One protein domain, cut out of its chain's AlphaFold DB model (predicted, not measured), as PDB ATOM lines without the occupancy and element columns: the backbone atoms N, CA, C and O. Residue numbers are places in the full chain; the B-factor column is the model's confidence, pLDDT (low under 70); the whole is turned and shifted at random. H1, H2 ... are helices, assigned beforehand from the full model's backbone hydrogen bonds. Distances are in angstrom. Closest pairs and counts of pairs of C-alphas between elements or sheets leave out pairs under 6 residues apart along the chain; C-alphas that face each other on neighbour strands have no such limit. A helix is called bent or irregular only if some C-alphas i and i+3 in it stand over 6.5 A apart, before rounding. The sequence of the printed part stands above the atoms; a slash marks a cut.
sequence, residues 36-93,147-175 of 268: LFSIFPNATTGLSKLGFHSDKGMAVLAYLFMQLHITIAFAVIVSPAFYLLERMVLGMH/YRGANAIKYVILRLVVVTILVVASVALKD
ATOM      1  N   LEU A  36       6.918 -20.086  -6.099       80.38
ATOM      2  CA  LEU A  36       8.087 -19.237  -6.326       80.38
ATOM      3  C   LEU A  36       9.369 -19.926  -5.828       80.38
ATOM      4  O   LEU A  36      10.358 -19.993  -6.556       80.38
ATOM      5  N   PHE A  37       9.326 -20.537  -4.637       77.25
ATOM      6  CA  PHE A  37      10.456 -21.303  -4.091       77.25
ATOM      7  C   PHE A  37      10.735 -22.596  -4.862       77.25
ATOM      8  O   PHE A  37      11.845 -23.120  -4.804       77.25
ATOM      9  N   SER A  38       9.746 -23.108  -5.595       76.94
ATOM     10  CA  SER A  38       9.888 -24.304  -6.430       76.94
ATOM     11  C   SER A  38      10.662 -24.047  -7.716       76.94
ATOM     12  O   SER A  38      11.392 -24.930  -8.151       76.94
ATOM     13  N   ILE A  39      10.514 -22.860  -8.315       80.75
ATOM     14  CA  ILE A  39      11.094 -22.533  -9.627       80.75
ATOM     15  C   ILE A  39      12.497 -21.922  -9.543       80.75
ATOM     16  O   ILE A  39      13.226 -21.945 -10.534       80.75
ATOM     17  N   PHE A  40      12.891 -21.357  -8.396       80.81
ATOM     18  CA  PHE A  40      14.162 -20.642  -8.295       80.81
ATOM     19  C   PHE A  40      15.357 -21.614  -8.377       80.81
ATOM     20  O   PHE A  40      15.443 -22.542  -7.568       80.81
ATOM     21  N   PRO A  41      16.283 -21.430  -9.334       78.50
ATOM     22  CA  PRO A  41      17.399 -22.347  -9.521       78.50
ATOM     23  C   PRO A  41      18.518 -22.106  -8.503       78.50
ATOM     24  O   PRO A  41      18.879 -20.968  -8.197       78.50
ATOM     25  N   ASN A  42      19.127 -23.192  -8.030       75.69
ATOM     26  CA  ASN A  42      20.307 -23.138  -7.172       75.69
ATOM     27  C   ASN A  42      21.505 -22.527  -7.912       75.69
ATOM     28  O   ASN A  42      21.755 -22.815  -9.084       75.69
ATOM     29  N   ALA A  43      22.288 -21.705  -7.210       70.00
ATOM     30  CA  ALA A  43      23.427 -20.999  -7.800       70.00
ATOM     31  C   ALA A  43      24.540 -21.946  -8.288       70.00
ATOM     32  O   ALA A  43      25.216 -21.635  -9.266       70.00
ATOM     33  N   THR A  44      24.704 -23.095  -7.628       71.56
ATOM     34  CA  THR A  44      25.761 -24.080  -7.892       71.56
ATOM     35  C   THR A  44      25.360 -25.136  -8.919       71.56
ATOM     36  O   THR A  44      26.168 -25.474  -9.775       71.56
ATOM     37  N   THR A  45      24.125 -25.644  -8.864       70.69
ATOM     38  CA  THR A  45      23.657 -26.726  -9.750       70.69
ATOM     39  C   THR A  45      22.822 -26.233 -10.929       70.69
ATOM     40  O   THR A  45      22.644 -26.968 -11.891       70.69
ATOM     41  N   GLY A  46      22.293 -25.004 -10.886       69.81
ATOM     42  CA  GLY A  46      21.379 -24.482 -11.913       69.81
ATOM     43  C   GLY A  46      19.997 -25.150 -11.926       69.81
ATOM     44  O   GLY A  46      19.161 -24.790 -12.751       69.81
ATOM     45  N   LEU A  47      19.747 -26.084 -11.006       72.88
ATOM     46  CA  LEU A  47      18.513 -26.855 -10.901       72.88
ATOM     47  C   LEU A  47      17.574 -26.236  -9.868       72.88
ATOM     48  O   LEU A  47      18.015 -25.730  -8.829       72.88
ATOM     49  N   SER A  48      16.280 -26.287 -10.161       77.94
ATOM     50  CA  SER A  48      15.214 -25.902  -9.240       77.94
ATOM     51  C   SER A  48      15.112 -26.890  -8.066       77.94
ATOM     52  O   SER A  48      15.729 -27.959  -8.085       77.94
ATOM     53  N   LYS A  49      14.318 -26.572  -7.031       72.06
ATOM     54  CA  LYS A  49      14.091 -27.494  -5.894       72.06
ATOM     55  C   LYS A  49      13.469 -28.829  -6.342       72.06
ATOM     56  O   LYS A  49      13.609 -29.829  -5.649       72.06
ATOM     57  N   LEU A  50      12.831 -28.838  -7.513       72.62
ATOM     58  CA  LEU A  50      12.240 -30.015  -8.138       72.62
ATOM     59  C   LEU A  50      13.103 -30.590  -9.266       72.62
ATOM     60  O   LEU A  50      12.601 -31.378 -10.049       72.62
ATOM     61  N   GLY A  51      14.376 -30.203  -9.381       70.44
ATOM     62  CA  GLY A  51      15.343 -30.878 -10.251       70.44
ATOM     63  C   GLY A  51      15.205 -30.622 -11.759       70.44
ATOM     64  O   GLY A  51      15.916 -31.243 -12.545       70.44
ATOM     65  N   PHE A  52      14.369 -29.668 -12.184       76.44
ATOM     66  CA  PHE A  52      14.332 -29.194 -13.574       76.44
ATOM     67  C   PHE A  52      15.147 -27.905 -13.764       76.44
ATOM     68  O   PHE A  52      15.379 -27.138 -12.825       76.44
ATOM     69  N   HIS A  53      15.571 -27.643 -15.001       73.81
ATOM     70  CA  HIS A  53      16.291 -26.421 -15.355       73.81
ATOM     71  C   HIS A  53      15.300 -25.281 -15.635       73.81
ATOM     72  O   HIS A  53      14.584 -25.302 -16.635       73.81
ATOM     73  N   SER A  54      15.250 -24.281 -14.751       78.00
ATOM     74  CA  SER A  54      14.421 -23.081 -14.934       78.00
ATOM     75  C   SER A  54      15.232 -21.943 -15.549       78.00
ATOM     76  O   SER A  54      16.383 -21.721 -15.171       78.00
ATOM     77  N   ASP A  55      14.619 -21.164 -16.444       82.88
ATOM     78  CA  ASP A  55      15.219 -19.916 -16.919       82.88
ATOM     79  C   ASP A  55      15.390 -18.937 -15.742       82.88
ATOM     80  O   ASP A  55      14.426 -18.571 -15.058       82.88
ATOM     81  N   LYS A  56      16.641 -18.534 -15.483       80.75
ATOM     82  CA  LYS A  56      17.001 -17.648 -14.365       80.75
ATOM     83  C   LYS A  56      16.361 -16.267 -14.506       80.75
ATOM     84  O   LYS A  56      15.948 -15.692 -13.503       80.75
ATOM     85  N   GLY A  57      16.278 -15.739 -15.727       85.19
ATOM     86  CA  GLY A  57      15.713 -14.421 -16.004       85.19
ATOM     87  C   GLY A  57      14.215 -14.383 -15.727       85.19
ATOM     88  O   GLY A  57      13.747 -13.491 -15.021       85.19
ATOM     89  N   MET A  58      13.477 -15.390 -16.196       85.62
ATOM     90  CA  MET A  58      12.035 -15.501 -15.957       85.62
ATOM     91  C   MET A  58      11.699 -15.747 -14.486       85.62
ATOM     92  O   MET A  58      10.757 -15.144 -13.970       85.62
ATOM     93  N   ALA A  59      12.488 -16.571 -13.787       85.12
ATOM     94  CA  ALA A  59      12.320 -16.769 -12.352       85.12
ATOM     95  C   ALA A  59      12.531 -15.453 -11.586       85.12
ATOM     96  O   ALA A  59      11.667 -15.048 -10.813       85.12
ATOM     97  N   VAL A  60      13.627 -14.729 -11.844       88.62
ATOM     98  CA  VAL A  60      13.893 -13.429 -11.201       88.62
ATOM     99  C   VAL A  60      12.794 -12.413 -11.517       88.62
ATOM    100  O   VAL A  60      12.342 -11.705 -10.618       88.62
ATOM    101  N   LEU A  61      12.313 -12.365 -12.762       90.56
ATOM    102  CA  LEU A  61      11.220 -11.481 -13.155       90.56
ATOM    103  C   LEU A  61       9.931 -11.789 -12.375       90.56
ATOM    104  O   LEU A  61       9.281 -10.865 -11.882       90.56
ATOM    105  N   ALA A  62       9.592 -13.070 -12.193       90.25
ATOM    106  CA  ALA A  62       8.453 -13.486 -11.377       90.25
ATOM    107  C   ALA A  62       8.604 -13.045  -9.908       90.25
ATOM    108  O   ALA A  62       7.651 -12.530  -9.319       90.25
ATOM    109  N   TYR A  63       9.806 -13.161  -9.334       88.94
ATOM    110  CA  TYR A  63      10.106 -12.656  -7.989       88.94
ATOM    111  C   TYR A  63       9.949 -11.138  -7.874       88.94
ATOM    112  O   TYR A  63       9.374 -10.662  -6.896       88.94
ATOM    113  N   LEU A  64      10.406 -10.371  -8.867       92.25
ATOM    114  CA  LEU A  64      10.262  -8.913  -8.867       92.25
ATOM    115  C   LEU A  64       8.792  -8.483  -8.929       92.25
ATOM    116  O   LEU A  64       8.386  -7.600  -8.173       92.25
ATOM    117  N   PHE A  65       7.976  -9.125  -9.773       93.50
ATOM    118  CA  PHE A  65       6.542  -8.833  -9.842       93.50
ATOM    119  C   PHE A  65       5.801  -9.223  -8.561       93.50
ATOM    120  O   PHE A  65       4.983  -8.442  -8.078       93.50
ATOM    121  N   MET A  66       6.114 -10.380  -7.971       91.62
ATOM    122  CA  MET A  66       5.530 -10.777  -6.687       91.62
ATOM    123  C   MET A  66       5.953  -9.838  -5.554       91.62
ATOM    124  O   MET A  66       5.117  -9.467  -4.736       91.62
ATOM    125  N   GLN A  67       7.207  -9.380  -5.535       92.94
ATOM    126  CA  GLN A  67       7.682  -8.400  -4.556       92.94
ATOM    127  C   GLN A  67       6.967  -7.052  -4.708       92.94
ATOM    128  O   GLN A  67       6.526  -6.464  -3.717       92.94
ATOM    129  N   LEU A  68       6.806  -6.561  -5.941       93.38
ATOM    130  CA  LEU A  68       6.034  -5.349  -6.218       93.38
ATOM    131  C   LEU A  68       4.575  -5.510  -5.764       93.38
ATOM    132  O   LEU A  68       4.024  -4.626  -5.116       93.38
ATOM    133  N   HIS A  69       3.956  -6.656  -6.050       93.06
ATOM    134  CA  HIS A  69       2.580  -6.935  -5.649       93.06
ATOM    135  C   HIS A  69       2.417  -6.972  -4.122       93.06
ATOM    136  O   HIS A  69       1.554  -6.285  -3.578       93.06
ATOM    137  N   ILE A  70       3.271  -7.726  -3.420       91.31
ATOM    138  CA  ILE A  70       3.207  -7.893  -1.962       91.31
ATOM    139  C   ILE A  70       3.479  -6.568  -1.242       91.31
ATOM    140  O   ILE A  70       2.802  -6.271  -0.262       91.31
ATOM    141  N   THR A  71       4.419  -5.745  -1.716       92.62
ATOM    142  CA  THR A  71       4.708  -4.442  -1.082       92.62
ATOM    143  C   THR A  71       3.520  -3.482  -1.162       92.62
ATOM    144  O   THR A  71       3.170  -2.864  -0.155       92.62
ATOM    145  N   ILE A  72       2.850  -3.407  -2.317       92.06
ATOM    146  CA  ILE A  72       1.633  -2.600  -2.482       92.06
ATOM    147  C   ILE A  72       0.497  -3.167  -1.620       92.06
ATOM    148  O   ILE A  72      -0.147  -2.426  -0.877       92.06
ATOM    149  N   ALA A  73       0.273  -4.484  -1.673       90.25
ATOM    150  CA  ALA A  73      -0.782  -5.145  -0.909       90.25
ATOM    151  C   ALA A  73      -0.593  -4.973   0.606       90.25
ATOM    152  O   ALA A  73      -1.553  -4.670   1.312       90.25
ATOM    153  N   PHE A  74       0.639  -5.097   1.104       89.50
ATOM    154  CA  PHE A  74       0.962  -4.897   2.514       89.50
ATOM    155  C   PHE A  74       0.589  -3.485   2.974       89.50
ATOM    156  O   PHE A  74      -0.074  -3.339   3.996       89.50
ATOM    157  N   ALA A  75       0.925  -2.447   2.201       86.31
ATOM    158  CA  ALA A  75       0.569  -1.071   2.549       86.31
ATOM    159  C   ALA A  75      -0.955  -0.858   2.623       86.31
ATOM    160  O   ALA A  75      -1.452  -0.236   3.567       86.31
ATOM    161  N   VAL A  76      -1.703  -1.411   1.663       89.00
ATOM    162  CA  VAL A  76      -3.166  -1.261   1.588       89.00
ATOM    163  C   VAL A  76      -3.882  -2.053   2.686       89.00
ATOM    164  O   VAL A  76      -4.837  -1.551   3.270       89.00
ATOM    165  N   ILE A  77      -3.428  -3.268   3.002       87.25
ATOM    166  CA  ILE A  77      -4.084  -4.144   3.989       87.25
ATOM    167  C   ILE A  77      -3.767  -3.711   5.424       87.25
ATOM    168  O   ILE A  77      -4.631  -3.758   6.301       87.25
ATOM    169  N   VAL A  78      -2.531  -3.284   5.683       86.56
ATOM    170  CA  VAL A  78      -2.079  -2.977   7.043       86.56
ATOM    171  C   VAL A  78      -2.600  -1.624   7.531       86.56
ATOM    172  O   VAL A  78      -2.849  -1.470   8.725       86.56
ATOM    173  N   SER A  79      -2.824  -0.657   6.638       84.12
ATOM    174  CA  SER A  79      -3.251   0.692   7.039       84.12
ATOM    175  C   SER A  79      -4.602   0.706   7.786       84.12
ATOM    176  O   SER A  79      -4.641   1.230   8.905       84.12
ATOM    177  N   PRO A  80      -5.683   0.063   7.293       85.75
ATOM    178  CA  PRO A  80      -6.932  -0.062   8.051       85.75
ATOM    179  C   PRO A  80      -6.781  -0.896   9.331       85.75
ATOM    180  O   PRO A  80      -7.423  -0.608  10.342       85.75
ATOM    181  N   ALA A  81      -5.920  -1.919   9.318       85.69
ATOM    182  CA  ALA A  81      -5.671  -2.751  10.492       85.69
ATOM    183  C   ALA A  81      -5.014  -1.949  11.627       85.69
ATOM    184  O   ALA A  81      -5.426  -2.070  12.780       85.69
ATOM    185  N   PHE A  82      -4.044  -1.085  11.312       87.12
ATOM    186  CA  PHE A  82      -3.453  -0.175  12.294       87.12
ATOM    187  C   PHE A  82      -4.463   0.824  12.836       87.12
ATOM    188  O   PHE A  82      -4.515   1.003  14.048       87.12
ATOM    189  N   TYR A  83      -5.306   1.402  11.982       83.38
ATOM    190  CA  TYR A  83      -6.354   2.319  12.430       83.38
ATOM    191  C   TYR A  83      -7.300   1.657  13.450       83.38
ATOM    192  O   TYR A  83      -7.579   2.207  14.518       83.38
ATOM    193  N   LEU A  84      -7.738   0.421  13.173       83.81
ATOM    194  CA  LEU A  84      -8.574  -0.352  14.096       83.81
ATOM    195  C   LEU A  84      -7.836  -0.720  15.391       83.81
ATOM    196  O   LEU A  84      -8.410  -0.596  16.474       83.81
ATOM    197  N   LEU A  85      -6.571  -1.136  15.307       84.88
ATOM    198  CA  LEU A  85      -5.762  -1.471  16.482       84.88
ATOM    199  C   LEU A  85      -5.490  -0.252  17.365       84.88
ATOM    200  O   LEU A  85      -5.592  -0.348  18.585       84.88
ATOM    201  N   GLU A  86      -5.199   0.905  16.779       85.25
ATOM    202  CA  GLU A  86      -5.033   2.166  17.505       85.25
ATOM    203  C   GLU A  86      -6.325   2.558  18.222       85.25
ATOM    204  O   GLU A  86      -6.297   2.959  19.389       85.25
ATOM    205  N   ARG A  87      -7.475   2.350  17.573       82.94
ATOM    206  CA  ARG A  87      -8.780   2.570  18.198       82.94
ATOM    207  C   ARG A  87      -9.073   1.603  19.341       82.94
ATOM    208  O   ARG A  87      -9.637   2.015  20.355       82.94
ATOM    209  N   MET A  88      -8.695   0.336  19.206       81.94
ATOM    210  CA  MET A  88      -8.933  -0.681  20.233       81.94
ATOM    211  C   MET A  88      -7.972  -0.567  21.423       81.94
ATOM    212  O   MET A  88      -8.412  -0.678  22.565       81.94
ATOM    213  N   VAL A  89      -6.680  -0.340  21.171       83.56
ATOM    214  CA  VAL A  89      -5.614  -0.390  22.186       83.56
ATOM    215  C   VAL A  89      -5.332   0.983  22.791       83.56
ATOM    216  O   VAL A  89      -5.231   1.108  24.009       83.56
ATOM    217  N   LEU A  90      -5.208   2.023  21.961       80.06
ATOM    218  CA  LEU A  90      -4.882   3.383  22.415       80.06
ATOM    219  C   LEU A  90      -6.129   4.242  22.635       80.06
ATOM    220  O   LEU A  90      -6.049   5.284  23.283       80.06
ATOM    221  N   GLY A  91      -7.283   3.808  22.122       74.12
ATOM    222  CA  GLY A  91      -8.535   4.552  22.222       74.12
ATOM    223  C   GLY A  91      -8.571   5.830  21.385       74.12
ATOM    224  O   GLY A  91      -9.449   6.657  21.622       74.12
ATOM    225  N   MET A  92      -7.640   5.978  20.436       69.75
ATOM    226  CA  MET A  92      -7.659   7.019  19.402       69.75
ATOM    227  C   MET A  92      -8.851   6.803  18.455       69.75
ATOM    228  O   MET A  92      -9.408   5.706  18.407       69.75
ATOM    229  N   HIS A  93      -9.284   7.822  17.716       69.69
ATOM    230  CA  HIS A  93     -10.386   7.728  16.744       69.69
ATOM    231  C   HIS A  93     -11.730   7.274  17.344       69.69
ATOM    232  O   HIS A  93     -12.595   6.694  16.671       69.69
ATOM    233  N   TYR A 147      -2.894  12.335  15.566       69.69
ATOM    234  CA  TYR A 147      -1.564  11.844  15.197       69.69
ATOM    235  C   TYR A 147      -0.419  12.817  15.529       69.69
ATOM    236  O   TYR A 147       0.749  12.496  15.287       69.69
ATOM    237  N   ARG A 148      -0.707  14.000  16.093       69.75
ATOM    238  CA  ARG A 148       0.299  14.993  16.506       69.75
ATOM    239  C   ARG A 148       0.463  15.030  18.034       69.75
ATOM    240  O   ARG A 148      -0.473  14.807  18.793       69.75
ATOM    241  N   GLY A 149       1.671  15.352  18.505       72.44
ATOM    242  CA  GLY A 149       1.972  15.520  19.937       72.44
ATOM    243  C   GLY A 149       2.318  14.217  20.674       72.44
ATOM    244  O   GLY A 149       2.902  13.304  20.098       72.44
ATOM    245  N   ALA A 150       1.988  14.122  21.967       68.56
ATOM    246  CA  ALA A 150       2.391  13.005  22.841       68.56
ATOM    247  C   ALA A 150       1.811  11.632  22.435       68.56
ATOM    248  O   ALA A 150       2.363  10.590  22.794       68.56
ATOM    249  N   ASN A 151       0.726  11.619  21.655       72.06
ATOM    250  CA  ASN A 151       0.141  10.395  21.104       72.06
ATOM    251  C   ASN A 151       0.955   9.832  19.930       72.06
ATOM    252  O   ASN A 151       0.831   8.644  19.632       72.06
ATOM    253  N   ALA A 152       1.849  10.633  19.332       78.94
ATOM    254  CA  ALA A 152       2.681  10.191  18.221       78.94
ATOM    255  C   ALA A 152       3.603   9.031  18.608       78.94
ATOM    256  O   ALA A 152       3.703   8.028  17.910       78.94
ATOM    257  N   ILE A 153       4.216   9.131  19.785       82.69
ATOM    258  CA  ILE A 153       5.110   8.097  20.309       82.69
ATOM    259  C   ILE A 153       4.331   6.798  20.567       82.69
ATOM    260  O   ILE A 153       4.819   5.714  20.260       82.69
ATOM    261  N   LYS A 154       3.095   6.894  21.075       82.50
ATOM    262  CA  LYS A 154       2.265   5.726  21.405       82.50
ATOM    263  C   LYS A 154       1.863   4.928  20.164       82.50
ATOM    264  O   LYS A 154       2.023   3.709  20.171       82.50
ATOM    265  N   TYR A 155       1.378   5.589  19.106       82.56
ATOM    266  CA  TYR A 155       0.983   4.870  17.887       82.56
ATOM    267  C   TYR A 155       2.203   4.320  17.137       82.56
ATOM    268  O   TYR A 155       2.148   3.199  16.638       82.56
ATOM    269  N   VAL A 156       3.327   5.052  17.099       87.81
ATOM    270  CA  VAL A 156       4.562   4.570  16.456       87.81
ATOM    271  C   VAL A 156       5.069   3.307  17.147       87.81
ATOM    272  O   VAL A 156       5.392   2.338  16.466       87.81
ATOM    273  N   ILE A 157       5.084   3.281  18.485       90.44
ATOM    274  CA  ILE A 157       5.465   2.085  19.250       90.44
ATOM    275  C   ILE A 157       4.509   0.929  18.951       90.44
ATOM    276  O   ILE A 157       4.975  -0.173  18.677       90.44
ATOM    277  N   LEU A 158       3.192   1.166  18.954       88.50
ATOM    278  CA  LEU A 158       2.206   0.131  18.638       88.50
ATOM    279  C   LEU A 158       2.450  -0.472  17.247       88.50
ATOM    280  O   LEU A 158       2.533  -1.692  17.115       88.50
ATOM    281  N   ARG A 159       2.614   0.371  16.219       91.06
ATOM    282  CA  ARG A 159       2.891  -0.083  14.848       91.06
ATOM    283  C   ARG A 159       4.201  -0.859  14.769       91.06
ATOM    284  O   ARG A 159       4.226  -1.922  14.159       91.06
ATOM    285  N   LEU A 160       5.262  -0.369  15.409       92.50
ATOM    286  CA  LEU A 160       6.566  -1.035  15.425       92.50
ATOM    287  C   LEU A 160       6.455  -2.424  16.062       92.50
ATOM    288  O   LEU A 160       6.877  -3.398  15.450       92.50
ATOM    289  N   VAL A 161       5.803  -2.536  17.223       93.38
ATOM    290  CA  VAL A 161       5.575  -3.818  17.907       93.38
ATOM    291  C   VAL A 161       4.815  -4.796  17.012       93.38
ATOM    292  O   VAL A 161       5.236  -5.942  16.869       93.38
ATOM    293  N   VAL A 162       3.732  -4.355  16.366       90.94
ATOM    294  CA  VAL A 162       2.949  -5.216  15.466       90.94
ATOM    295  C   VAL A 162       3.788  -5.677  14.271       90.94
ATOM    296  O   VAL A 162       3.793  -6.867  13.961       90.94
ATOM    297  N   VAL A 163       4.548  -4.780  13.632       92.75
ATOM    298  CA  VAL A 163       5.442  -5.148  12.518       92.75
ATOM    299  C   VAL A 163       6.520  -6.126  12.981       92.75
ATOM    300  O   VAL A 163       6.776  -7.110  12.294       92.75
ATOM    301  N   THR A 164       7.122  -5.914  14.152       93.94
ATOM    302  CA  THR A 164       8.114  -6.841  14.708       93.94
ATOM    303  C   THR A 164       7.518  -8.227  14.935       93.94
ATOM    304  O   THR A 164       8.137  -9.213  14.542       93.94
ATOM    305  N   ILE A 165       6.308  -8.324  15.493       92.31
ATOM    306  CA  ILE A 165       5.617  -9.610  15.677       92.31
ATOM    307  C   ILE A 165       5.372 -10.293  14.327       92.31
ATOM    308  O   ILE A 165       5.663 -11.480  14.187       92.31
ATOM    309  N   LEU A 166       4.895  -9.554  13.318       90.44
ATOM    310  CA  LEU A 166       4.666 -10.089  11.971       90.44
ATOM    311  C   LEU A 166       5.960 -10.604  11.324       90.44
ATOM    312  O   LEU A 166       5.953 -11.664  10.702       90.44
ATOM    313  N   VAL A 167       7.077  -9.892  11.491       91.94
ATOM    314  CA  VAL A 167       8.388 -10.316  10.974       91.94
ATOM    315  C   VAL A 167       8.875 -11.578  11.686       91.94
ATOM    316  O   VAL A 167       9.305 -12.516  11.019       91.94
ATOM    317  N   VAL A 168       8.769 -11.640  13.016       92.12
ATOM    318  CA  VAL A 168       9.152 -12.833  13.792       92.12
ATOM    319  C   VAL A 168       8.314 -14.043  13.375       92.12
ATOM    320  O   VAL A 168       8.873 -15.107  13.116       92.12
ATOM    321  N   ALA A 169       6.996 -13.875  13.236       87.50
ATOM    322  CA  ALA A 169       6.103 -14.932  12.767       87.50
ATOM    323  C   ALA A 169       6.445 -15.386  11.337       87.50
ATOM    324  O   ALA A 169       6.490 -16.583  11.073       87.50
ATOM    325  N   SER A 170       6.751 -14.446  10.436       86.38
ATOM    326  CA  SER A 170       7.159 -14.746   9.057       86.38
ATOM    327  C   SER A 170       8.442 -15.580   8.997       86.38
ATOM    328  O   SER A 170       8.517 -16.542   8.239       86.38
ATOM    329  N   VAL A 171       9.438 -15.270   9.837       86.69
ATOM    330  CA  VAL A 171      10.692 -16.040   9.897       86.69
ATOM    331  C   VAL A 171      10.472 -17.427  10.501       86.69
ATOM    332  O   VAL A 171      11.014 -18.399   9.979       86.69
ATOM    333  N   ALA A 172       9.683 -17.527  11.573       85.69
ATOM    334  CA  ALA A 172       9.431 -18.791  12.262       85.69
ATOM    335  C   ALA A 172       8.581 -19.768  11.433       85.69
ATOM    336  O   ALA A 172       8.815 -20.970  11.482       85.69
ATOM    337  N   LEU A 173       7.612 -19.261  10.664       82.62
ATOM    338  CA  LEU A 173       6.625 -20.075   9.943       82.62
ATOM    339  C   LEU A 173       6.899 -20.184   8.435       82.62
ATOM    340  O   LEU A 173       6.062 -20.707   7.699       82.62
ATOM    341  N   LYS A 174       8.060 -19.712   7.957       77.81
ATOM    342  CA  LYS A 174       8.398 -19.683   6.520       77.81
ATOM    343  C   LYS A 174       8.288 -21.058   5.846       77.81
ATOM    344  O   LYS A 174       7.908 -21.135   4.680       77.81
ATOM    345  N   ASP A 175       8.628 -22.121   6.578       74.62
ATOM    346  CA  ASP A 175       8.710 -23.489   6.057       74.62
ATOM    347  C   ASP A 175       7.339 -24.201   6.083       74.62
ATOM    348  O   ASP A 175       7.140 -25.172   5.360       74.62
TER     349      ASP A 175
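What this domain is: This is residues 36 to 93 and 147 to 175 of the 268 residues of the protein "Aa_trans domain-containing protein" of Globisporangium ultimum (strain ATCC 200006 / CBS 805.95 / DAOM BR144) (UniProt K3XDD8). One long helix, H2, runs most of the length of the domain with a kink near residue 80, and a second helix, H3, meets it near its last residues and slants back away from it, so that the two make an open V. At the other end of H2, the stretch of residues 40 to 55 loops beyond the helix's first residues and joins it to the short helix H1, which packs on residues 59 to 63 of H2, while residues 164 to 175, of which 164 to 172 belong to H3, stick out free. The printed part has 87 residues with three named helices, in the order H1, H2, H3, and no named strand; the class is all helix. The whole is extended, with a radius of gyration of the C-alphas of 19.2 A and spans of 56 by 23 by 18 A.

How they stand to each other: The longest helix is H2, residues 56 to 90, and it has a kink of 32 degrees near residue 80. It is neither bent nor irregular, but only just: C-alphas 77 and 80 are 6.4 A apart. H3, residues 151 to 172, touches H2, with residues 154 to 159 alone near residues 82 to 90 of H2. The closest C-alphas of the two are those of Glu 86 and Tyr 155, 6.6 A apart. Their lines stand at a steep tilt of 44 degrees, and they run opposite ways. H1, residues 36 to 39, touches H2 at residues 59 to 63 of H2 alone, and the closest C-alphas are those of Ile 39 and Ala 59, 6.5 A apart. H1 and H3 are apart. Residues 67 to 77 of H2, between the residues that touch H1 and those that touch H3, stand free. In H3 every O i to N i+4 pair is within hydrogen-bond range; in H2 it is 29 of 31, and H1 is too short for such a pair, with its one O i to N i+3 pair within range.

Where its parts are: H2 begins at Lys 56, C-alpha at (17.001, -17.648, -14.365), and ends at Leu 90, C-alpha at (-4.882, 3.383, 22.415), 47.7 A from first to last C-alpha. H3 is 31.9 A long and ends at Ala 172, C-alpha at (9.431, -18.791, 12.262). H1 is 5.5 A long and begins at Leu 36, C-alpha at (8.087, -19.237, -6.326).

The domain as a whole: The outline is a rod, and the two C-alphas farthest apart, those of Phe 52 and Gly 149, are 57.2 A apart. Residues 94 to 146 are not printed, and C-alphas 93 and 147 are 9.9 A apart across the cut. H1 to H2 is a long link of 16 residues; H2 to H3 is the link across the cut. The mean pLDDT of the printed part is 83.2, and residue 46, residues 92 to 93, residues 147 to 148 and residue 150 are under 70.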